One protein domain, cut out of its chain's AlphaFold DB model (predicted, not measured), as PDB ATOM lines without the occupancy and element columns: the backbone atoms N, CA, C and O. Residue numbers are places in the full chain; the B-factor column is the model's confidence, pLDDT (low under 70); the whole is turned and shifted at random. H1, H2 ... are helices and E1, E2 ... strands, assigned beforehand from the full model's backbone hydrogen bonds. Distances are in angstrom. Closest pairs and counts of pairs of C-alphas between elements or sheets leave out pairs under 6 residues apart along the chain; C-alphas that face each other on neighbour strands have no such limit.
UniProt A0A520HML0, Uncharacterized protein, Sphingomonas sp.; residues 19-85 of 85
ATOM      1  N   VAL A  19      27.721 -42.600 -11.797       94.81
ATOM      2  CA  VAL A  19      27.356 -43.804 -11.045       94.81
ATOM      3  C   VAL A  19      26.113 -44.418 -11.662       94.81
ATOM      4  O   VAL A  19      25.133 -43.720 -11.928       94.81
ATOM      5  N   PHE A  20      26.118 -45.737 -11.820       96.75
ATOM      6  CA  PHE A  20      24.893 -46.480 -12.068       96.75
ATOM      7  C   PHE A  20      24.185 -46.777 -10.747       96.75
ATOM      8  O   PHE A  20      24.771 -47.344  -9.827       96.75
ATOM      9  N   SER A  21      22.905 -46.429 -10.659       95.12
ATOM     10  CA  SER A  21      22.062 -46.731  -9.501       95.12
ATOM     11  C   SER A  21      20.996 -47.762  -9.864       95.12
ATOM     12  O   SER A  21      20.573 -47.829 -11.018       95.12
ATOM     13  N   MET A  22      20.562 -48.560  -8.883       95.88
ATOM     14  CA  MET A  22      19.496 -49.560  -9.032       95.88
ATOM     15  C   MET A  22      19.721 -50.508 -10.222       95.88
ATOM     16  O   MET A  22      18.841 -50.766 -11.048       95.88
ATOM     17  N   VAL A  23      20.938 -51.041 -10.325       97.44
ATOM     18  CA  VAL A  23      21.349 -51.900 -11.434       97.44
ATOM     19  C   VAL A  23      20.766 -53.305 -11.299       97.44
ATOM     20  O   VAL A  23      21.184 -54.080 -10.441       97.44
ATOM     21  N   ASP A  24      19.868 -53.675 -12.211       96.50
ATOM     22  CA  ASP A  24      19.435 -55.059 -12.408       96.50
ATOM     23  C   ASP A  24      20.161 -55.718 -13.594       96.50
ATOM     24  O   ASP A  24      19.857 -55.453 -14.760       96.50
ATOM     25  N   ARG A  25      21.096 -56.633 -13.309       94.56
ATOM     26  CA  ARG A  25      21.853 -57.374 -14.336       94.56
ATOM     27  C   ARG A  25      20.992 -58.345 -15.154       94.56
ATOM     28  O   ARG A  25      21.456 -58.850 -16.172       94.56
ATOM     29  N   ARG A  26      19.736 -58.595 -14.780       96.31
ATOM     30  CA  ARG A  26      18.796 -59.398 -15.584       96.31
ATOM     31  C   ARG A  26      18.220 -58.594 -16.752       96.31
ATOM     32  O   ARG A  26      17.847 -59.184 -17.765       96.31
ATOM     33  N   ARG A  27      18.248 -57.257 -16.687       97.38
ATOM     34  CA  ARG A  27      17.788 -56.368 -17.764       97.38
ATOM     35  C   ARG A  27      18.876 -56.183 -18.823       97.38
ATOM     36  O   ARG A  27      19.984 -55.748 -18.514       97.38
ATOM     37  N   ALA A  28      18.548 -56.475 -20.083       97.62
ATOM     38  CA  ALA A  28      19.493 -56.384 -21.201       97.62
ATOM     39  C   ALA A  28      20.104 -54.982 -21.348       97.62
ATOM     40  O   ALA A  28      21.318 -54.860 -21.491       97.62
ATOM     41  N   LEU A  29      19.284 -53.934 -21.209       96.94
ATOM     42  CA  LEU A  29      19.743 -52.545 -21.268       96.94
ATOM     43  C   LEU A  29      20.808 -52.239 -20.204       96.94
ATOM     44  O   LEU A  29      21.846 -51.672 -20.523       96.94
ATOM     45  N   HIS A  30      20.592 -52.656 -18.954       97.69
ATOM     46  CA  HIS A  30      21.548 -52.410 -17.872       97.69
ATOM     47  C   HIS A  30      22.866 -53.142 -18.127       97.69
ATOM     48  O   HIS A  30      23.932 -52.556 -17.965       97.69
ATOM     49  N   ARG A  31      22.810 -54.407 -18.572       97.19
ATOM     50  CA  ARG A  31      24.021 -55.157 -18.935       97.19
ATOM     51  C   ARG A  31      24.813 -54.467 -20.039       97.19
ATOM     52  O   ARG A  31      26.025 -54.347 -19.910       97.19
ATOM     53  N   ALA A  32      24.134 -53.999 -21.084       97.75
ATOM     54  CA  ALA A  32      24.779 -53.298 -22.188       97.75
ATOM     55  C   ALA A  32      25.481 -52.015 -21.712       97.75
ATOM     56  O   ALA A  32      26.626 -51.773 -22.079       97.75
ATOM     57  N   GLN A  33      24.840 -51.232 -20.837       96.62
ATOM     58  CA  GLN A  33      25.432 -50.006 -20.289       96.62
ATOM     59  C   GLN A  33      26.620 -50.280 -19.356       96.62
ATOM     60  O   GLN A  33      27.631 -49.588 -19.438       96.62
ATOM     61  N   LEU A  34      26.547 -51.319 -18.517       96.38
ATOM     62  CA  LEU A  34      27.686 -51.742 -17.694       96.38
ATOM     63  C   LEU A  34      28.879 -52.180 -18.553       96.38
ATOM     64  O   LEU A  34      30.016 -51.859 -18.224       96.38
ATOM     65  N   ALA A  35      28.623 -52.900 -19.649       96.69
ATOM     66  CA  ALA A  35      29.667 -53.332 -20.574       96.69
ATOM     67  C   ALA A  35      30.299 -52.149 -21.326       96.69
ATOM     68  O   ALA A  35      31.506 -52.144 -21.550       96.69
ATOM     69  N   ALA A  36      29.504 -51.132 -21.671       96.88
ATOM     70  CA  ALA A  36      29.993 -49.905 -22.298       96.88
ATOM     71  C   ALA A  36      30.819 -49.021 -21.341       96.88
ATOM     72  O   ALA A  36      31.659 -48.243 -21.792       96.88
ATOM     73  N   HIS A  37      30.605 -49.143 -20.025       94.69
ATOM     74  CA  HIS A  37      31.223 -48.291 -19.005       94.69
ATOM     75  C   HIS A  37      31.750 -49.094 -17.795       94.69
ATOM     76  O   HIS A  37      31.304 -48.880 -16.664       94.69
ATOM     77  N   PRO A  38      32.737 -49.994 -17.983       92.00
ATOM     78  CA  PRO A  38      33.172 -50.938 -16.947       92.00
ATOM     79  C   PRO A  38      33.829 -50.282 -15.721       92.00
ATOM     80  O   PRO A  38      33.894 -50.892 -14.658       92.00
ATOM     81  N   GLY A  39      34.317 -49.043 -15.847       89.56
ATOM     82  CA  GLY A  39      34.954 -48.299 -14.754       89.56
ATOM     83  C   GLY A  39      33.990 -47.507 -13.862       89.56
ATOM     84  O   GLY A  39      34.433 -46.890 -12.891       89.56
ATOM     85  N   TRP A  40      32.696 -47.465 -14.193       93.81
ATOM     86  CA  TRP A  40      31.716 -46.702 -13.418       93.81
ATOM     87  C   TRP A  40      31.194 -47.534 -12.242       93.81
ATOM     88  O   TRP A  40      30.807 -48.690 -12.437       93.81
ATOM     89  N   PRO A  41      31.143 -46.978 -11.015       95.62
ATOM     90  CA  PRO A  41      30.557 -47.681  -9.882       95.62
ATOM     91  C   PRO A  41      29.081 -47.994 -10.129       95.62
ATOM     92  O   PRO A  41      28.362 -47.218 -10.763       95.62
ATOM     93  N   ALA A  42      28.624 -49.117  -9.583       96.56
ATOM     94  CA  ALA A  42      27.257 -49.585  -9.741       96.56
ATOM     95  C   ALA A  42      26.662 -49.997  -8.391       96.56
ATOM     96  O   ALA A  42      27.183 -50.892  -7.725       96.56
ATOM     97  N   ILE A  43      25.540 -49.382  -8.018       96.44
ATOM     98  CA  ILE A  43      24.719 -49.811  -6.886       96.44
ATOM     99  C   ILE A  43      23.684 -50.820  -7.404       96.44
ATOM    100  O   ILE A  43      22.919 -50.486  -8.315       96.44
ATOM    101  N   PRO A  44      23.655 -52.061  -6.883       96.31
ATOM    102  CA  PRO A  44      22.734 -53.079  -7.369       96.31
ATOM    103  C   PRO A  44      21.288 -52.755  -6.984       96.31
ATOM    104  O   PRO A  44      21.020 -52.206  -5.917       96.31
ATOM    105  N   MET A  45      20.345 -53.171  -7.829       96.75
ATOM    106  CA  MET A  45      18.947 -53.290  -7.429       96.75
ATOM    107  C   MET A  45      18.830 -54.442  -6.430       96.75
ATOM    108  O   MET A  45      19.075 -55.598  -6.776       96.75
ATOM    109  N   ALA A  46      18.480 -54.125  -5.188       95.88
ATOM    110  CA  ALA A  46      18.292 -55.101  -4.128       95.88
ATOM    111  C   ALA A  46      17.221 -54.606  -3.156       95.88
ATOM    112  O   ALA A  46      17.228 -53.438  -2.777       95.88
ATOM    113  N   SER A  47      16.361 -55.504  -2.674       96.12
ATOM    114  CA  SER A  47      15.286 -55.141  -1.739       96.12
ATOM    115  C   SER A  47      15.808 -54.494  -0.453       96.12
ATOM    116  O   SER A  47      15.127 -53.678   0.154       96.12
ATOM    117  N   VAL A  48      17.036 -54.815  -0.033       96.12
ATOM    118  CA  VAL A  48      17.678 -54.175   1.128       96.12
ATOM    119  C   VAL A  48      17.979 -52.686   0.897       96.12
ATOM    120  O   VAL A  48      17.959 -51.912   1.846       96.12
ATOM    121  N   VAL A  49      18.214 -52.270  -0.354       95.62
ATOM    122  CA  VAL A  49      18.375 -50.855  -0.731       95.62
ATOM    123  C   VAL A  49      17.019 -50.151  -0.679       95.62
ATOM    124  O   VAL A  49      16.909 -49.073  -0.111       95.62
ATOM    125  N   GLU A  50      15.964 -50.790  -1.189       96.38
ATOM    126  CA  GLU A  50      14.595 -50.250  -1.162       96.38
ATOM    127  C   GLU A  50      14.050 -50.105   0.271       96.38
ATOM    128  O   GLU A  50      13.354 -49.140   0.581       96.38
ATOM    129  N   GLN A  51      14.445 -50.998   1.186       97.12
ATOM    130  CA  GLN A  51      14.101 -50.908   2.611       97.12
ATOM    131  C   GLN A  51      14.605 -49.629   3.291       97.12
ATOM    132  O   GLN A  51      14.061 -49.263   4.332       97.12
ATOM    133  N   MET A  52      15.606 -48.928   2.739       95.62
ATOM    134  CA  MET A  52      16.036 -47.630   3.275       95.62
ATOM    135  C   MET A  52      14.888 -46.613   3.275       95.62
ATOM    136  O   MET A  52      14.777 -45.817   4.206       95.62
ATOM    137  N   THR A  53      14.026 -46.651   2.254       94.31
ATOM    138  CA  THR A  53      12.882 -45.739   2.121       94.31
ATOM    139  C   THR A  53      11.815 -46.026   3.168       94.31
ATOM    140  O   THR A  53      11.344 -45.099   3.822       94.31
ATOM    141  N   ASP A  54      11.475 -47.300   3.359       97.06
ATOM    142  CA  ASP A  54      10.488 -47.731   4.353       97.06
ATOM    143  C   ASP A  54      10.973 -47.450   5.784       97.06
ATOM    144  O   ASP A  54      10.315 -46.768   6.568       97.06
ATOM    145  N   ARG A  55      12.199 -47.881   6.097       96.62
ATOM    146  CA  ARG A  55      12.792 -47.751   7.435       96.62
ATOM    147  C   ARG A  55      13.223 -46.328   7.778       96.62
ATOM    148  O   ARG A  55      13.485 -46.052   8.943       96.62
ATOM    149  N   ARG A  56      13.366 -45.451   6.779       97.31
ATOM    150  CA  ARG A  56      13.983 -44.116   6.903       97.31
ATOM    151  C   ARG A  56      15.357 -44.149   7.582       97.31
ATOM    152  O   ARG A  56      15.713 -43.254   8.345       97.31
ATOM    153  N   LEU A  57      16.128 -45.194   7.299       97.31
ATOM    154  CA  LEU A  57      17.467 -45.401   7.842       97.31
ATOM    155  C   LEU A  57      18.454 -45.664   6.704       97.31
ATOM    156  O   LEU A  57      18.085 -46.284   5.703       97.31
ATOM    157  N   PRO A  58      19.718 -45.228   6.833       95.19
ATOM    158  CA  PRO A  58      20.733 -45.552   5.846       95.19
ATOM    159  C   PRO A  58      21.076 -47.046   5.894       95.19
ATOM    160  O   PRO A  58      21.030 -47.667   6.957       95.19
ATOM    161  N   LEU A  59      21.489 -47.614   4.758       95.00
ATOM    162  CA  LEU A  59      21.812 -49.041   4.635       95.00
ATOM    163  C   LEU A  59      22.813 -49.527   5.696       95.00
ATOM    164  O   LEU A  59      22.626 -50.589   6.284       95.00
ATOM    165  N   GLY A  60      23.832 -48.717   5.997       95.38
ATOM    166  CA  GLY A  60      24.842 -49.036   7.009       95.38
ATOM    167  C   GLY A  60      24.307 -49.106   8.443       95.38
ATOM    168  O   GLY A  60      24.919 -49.766   9.273       95.38
ATOM    169  N   ALA A  61      23.162 -48.480   8.738       97.12
ATOM    170  CA  ALA A  61      22.574 -48.498  10.078       97.12
ATOM    171  C   ALA A  61      21.784 -49.780  10.369       97.12
ATOM    172  O   ALA A  61      21.776 -50.236  11.507       97.12
ATOM    173  N   PHE A  62      21.121 -50.373   9.367       97.06
ATOM    174  CA  PHE A  62      20.251 -51.540   9.585       97.06
ATOM    175  C   PHE A  62      20.687 -52.809   8.840       97.06
ATOM    176  O   PHE A  62      20.231 -53.897   9.183       97.06
ATOM    177  N   ALA A  63      21.561 -52.707   7.838       96.50
ATOM    178  CA  ALA A  63      22.082 -53.851   7.090       96.50
ATOM    179  C   ALA A  63      23.569 -53.670   6.706       96.50
ATOM    180  O   ALA A  63      23.923 -53.743   5.526       96.50
ATOM    181  N   PRO A  64      24.478 -53.490   7.687       96.19
ATOM    182  CA  PRO A  64      25.893 -53.191   7.431       96.19
ATOM    183  C   PRO A  64      26.645 -54.303   6.685       96.19
ATOM    184  O   PRO A  64      27.665 -54.040   6.057       96.19
ATOM    185  N   LYS A  65      26.148 -55.544   6.745       95.56
ATOM    186  CA  LYS A  65      26.746 -56.725   6.097       95.56
ATOM    187  C   LYS A  65      26.100 -57.076   4.752       95.56
ATOM    188  O   LYS A  65      26.405 -58.117   4.181       95.56
ATOM    189  N   ALA A  66      25.157 -56.267   4.266       95.06
ATOM    190  CA  ALA A  66      24.523 -56.528   2.981       95.06
ATOM    191  C   ALA A  66      25.521 -56.305   1.828       95.06
ATOM    192  O   ALA A  66      26.239 -55.307   1.851       95.06
ATOM    193  N   PRO A  67      25.497 -57.119   0.756       93.38
ATOM    194  CA  PRO A  67      26.360 -56.901  -0.413       93.38
ATOM    195  C   PRO A  67      26.199 -55.511  -1.050       93.38
ATOM    196  O   PRO A  67      27.147 -54.923  -1.562       93.38
ATOM    197  N   ALA A  68      24.996 -54.930  -0.984       95.19
ATOM    198  CA  ALA A  68      24.761 -53.566  -1.453       95.19
ATOM    199  C   ALA A  68      25.533 -52.508  -0.637       95.19
ATOM    200  O   ALA A  68      25.890 -51.464  -1.183       95.19
ATOM    201  N   MET A  69      25.838 -52.777   0.638       96.25
ATOM    202  CA  MET A  69      26.617 -51.874   1.487       96.25
ATOM    203  C   MET A  69      28.081 -51.821   1.044       96.25
ATOM    204  O   MET A  69      28.685 -50.750   1.051       96.25
ATOM    205  N   GLU A  70      28.635 -52.937   0.565       95.31
ATOM    206  CA  GLU A  70      29.983 -52.969  -0.012       95.31
ATOM    207  C   GLU A  70      30.085 -52.079  -1.256       95.31
ATOM    208  O   GLU A  70      31.063 -51.345  -1.409       95.31
ATOM    209  N   ALA A  71      29.054 -52.081  -2.111       95.69
ATOM    210  CA  ALA A  71      28.994 -51.217  -3.290       95.69
ATOM    211  C   ALA A  71      28.942 -49.725  -2.911       95.69
ATOM    212  O   ALA A  71      29.658 -48.913  -3.498       95.69
ATOM    213  N   VAL A  72      28.153 -49.368  -1.890       95.62
ATOM    214  CA  VAL A  72      28.091 -47.995  -1.356       95.62
ATOM    215  C   VAL A  72      29.434 -47.574  -0.751       95.62
ATOM    216  O   VAL A  72      29.921 -46.481  -1.032       95.62
ATOM    217  N   ALA A  73      30.080 -48.443   0.031       95.25
ATOM    218  CA  ALA A  73      31.393 -48.161   0.610       95.25
ATOM    219  C   ALA A  73      32.484 -48.021  -0.466       95.25
ATOM    220  O   ALA A  73      33.351 -47.152  -0.382       95.25
ATOM    221  N   ALA A  74      32.453 -48.858  -1.506       94.81
ATOM    222  CA  ALA A  74      33.366 -48.755  -2.640       94.81
ATOM    223  C   ALA A  74      33.187 -47.438  -3.410       94.81
ATOM    224  O   ALA A  74      34.188 -46.826  -3.789       94.81
ATOM    225  N   LEU A  75      31.940 -46.990  -3.591       94.94
ATOM    226  CA  LEU A  75      31.631 -45.693  -4.183       94.94
ATOM    227  C   LEU A  75      32.222 -44.548  -3.354       94.94
ATOM    228  O   LEU A  75      32.949 -43.728  -3.911       94.94
ATOM    229  N   TRP A  76      31.981 -44.523  -2.040       93.75
ATOM    230  CA  TRP A  76      32.520 -43.468  -1.176       93.75
ATOM    231  C   TRP A  76      34.042 -43.392  -1.227       93.75
ATOM    232  O   TRP A  76      34.587 -42.330  -1.513       93.75
ATOM    233  N   ARG A  77      34.726 -44.535  -1.108       94.56
ATOM    234  CA  ARG A  77      36.188 -44.586  -1.244       94.56
ATOM    235  C   ARG A  77      36.674 -44.089  -2.603       94.56
ATOM    236  O   ARG A  77      37.776 -43.561  -2.699       94.56
ATOM    237  N   LYS A  78      35.909 -44.306  -3.683       92.19
ATOM    238  CA  LYS A  78      36.256 -43.745  -4.996       92.19
ATOM    239  C   LYS A  78      36.121 -42.227  -4.976       92.19
ATOM    240  O   LYS A  78      37.068 -41.572  -5.377       92.19
ATOM    241  N   ILE A  79      35.004 -41.692  -4.489       91.06
ATOM    242  CA  ILE A  79      34.781 -40.242  -4.394       91.06
ATOM    243  C   ILE A  79      35.900 -39.575  -3.586       91.06
ATOM    244  O   ILE A  79      36.480 -38.605  -4.054       91.06
ATOM    245  N   GLU A  80      36.261 -40.130  -2.429       92.12
ATOM    246  CA  GLU A  80      37.357 -39.617  -1.597       92.12
ATOM    247  C   GLU A  80      38.684 -39.546  -2.364       92.12
ATOM    248  O   GLU A  80      39.373 -38.533  -2.301       92.12
ATOM    249  N   ARG A  81      39.023 -40.582  -3.144       90.12
ATOM    250  CA  ARG A  81      40.238 -40.580  -3.974       90.12
ATOM    251  C   ARG A  81      40.202 -39.542  -5.094       90.12
ATOM    252  O   ARG A  81      41.240 -38.974  -5.397       90.12
ATOM    253  N   GLU A  82      39.045 -39.323  -5.712       85.56
ATOM    254  CA  GLU A  82      38.885 -38.338  -6.795       85.56
ATOM    255  C   GLU A  82      38.912 -36.894  -6.269       85.56
ATOM    256  O   GLU A  82      39.257 -35.990  -7.018       85.56
ATOM    257  N   LEU A  83      38.536 -36.671  -5.004       85.62
ATOM    258  CA  LEU A  83      38.560 -35.352  -4.354       85.62
ATOM    259  C   LEU A  83      39.892 -35.026  -3.667       85.62
ATOM    260  O   LEU A  83      40.151 -33.862  -3.376       85.62
ATOM    261  N   ALA A  84      40.698 -36.039  -3.342       84.06
ATOM    262  CA  ALA A  84      42.007 -35.859  -2.714       84.06
ATOM    263  C   ALA A  84      43.123 -35.479  -3.708       84.06
ATOM    264  O   ALA A  84      44.238 -35.191  -3.270       84.06
ATOM    265  N   GLY A  85      42.842 -35.518  -5.016       60.34
ATOM    266  CA  GLY A  85      43.714 -35.026  -6.090       60.34
ATOM    267  C   GLY A  85      43.255 -33.678  -6.625       60.34
ATOM    268  O   GLY A  85      44.115 -32.979  -7.202       60.34
TER     269      GLY A  85
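What this domain is: This is residues 19 to 85 of the 85 residues of an uncharacterized protein of Sphingomonas sp. (UniProt A0A520HML0). A short ribbon of two parallel strands, E1 and E2, sits in the middle of a flat model, with helix H1 to one side of it, nearer to E1 than to E2, and the small helices H2 and H3 in the part of the model away from H1, with the strands between. The long helix H4 packs on E2 with its residues 67 to 75, and residues 79 to 85, of which 79 to 83 belong to H4, stick out as a free arm. The printed part has 67 residues, with four named helices and two named strands in the order E1, H1, E2, H2, H3, H4, and its class is mostly helix. It is only just compact, close to loose, with a radius of gyration of the C-alphas of 13.1 A and spans of 36 by 34 by 17 A.

Where its parts are: E1 is residues 20 to 23, 6.5 A long, and begins with C-alpha 20 at (24.893, -46.480, -12.068). H1, residues 28 to 36, measures 12.4 A, and E2, residues 42 to 44, measures 6.2 A. H2 is residues 47 to 55, 12.0 A long, with C-alpha 47 at (15.286, -55.141, -1.739). H3, residues 59 to 62, measures 5.8 A. H4, the longest helix, is residues 67 to 83, 25.1 A long, and ends with C-alpha 83 at (38.560, -35.352, -4.354).

How they stand to each other: E1 and E2 are parallel neighbours, with 14 degrees between their directions; N 43 and O 20 are 2.8 A apart and N 23 and O 43 are 2.9 A apart, both within hydrogen-bond range. E1, H1 and E2 form a strand-helix-strand unit, two parallel neighbour strands with a helix between them in the chain, and its crossover is right-handed. The closest C-alphas of E1 and H1 are those of Val 23 and His 30, 6.5 A apart. The closest C-alphas of E2 and H4 are those of Ile 43 and Ala 71, 5.8 A apart. H2 and H4 are close but not clearly touching, with the closest C-alphas, those of Val 49 and Ala 68, 7.0 A apart, and their lines are about perpendicular at 83 degrees. H3 is also close to H4 but not clearly touching, with the closest C-alphas, those of Leu 59 and Met 69, 6.4 A apart. H2 and H3 only just touch, with 3 pairs of C-alphas within 8 A, the closest being those of Met 52 and Leu 59 at 6.1 A. H1 is apart from H2, H3 and H4. Every O i to N i+4 pair is within hydrogen-bond range in H1 and H4; H2 has 2 of 5 beside 4 of 6 O i to N i+3 pairs, and H3 is too short for an O i to N i+4 pair.

The domain as a whole: The two C-alphas farthest apart are those of Asp 54 and Gly 85, 37.1 A. The printed part has no cut, and the five links between its named elements are tight. The mean pLDDT of the printed part is 94.5, and residue 85, the chain's last, is the one printed residue under 70.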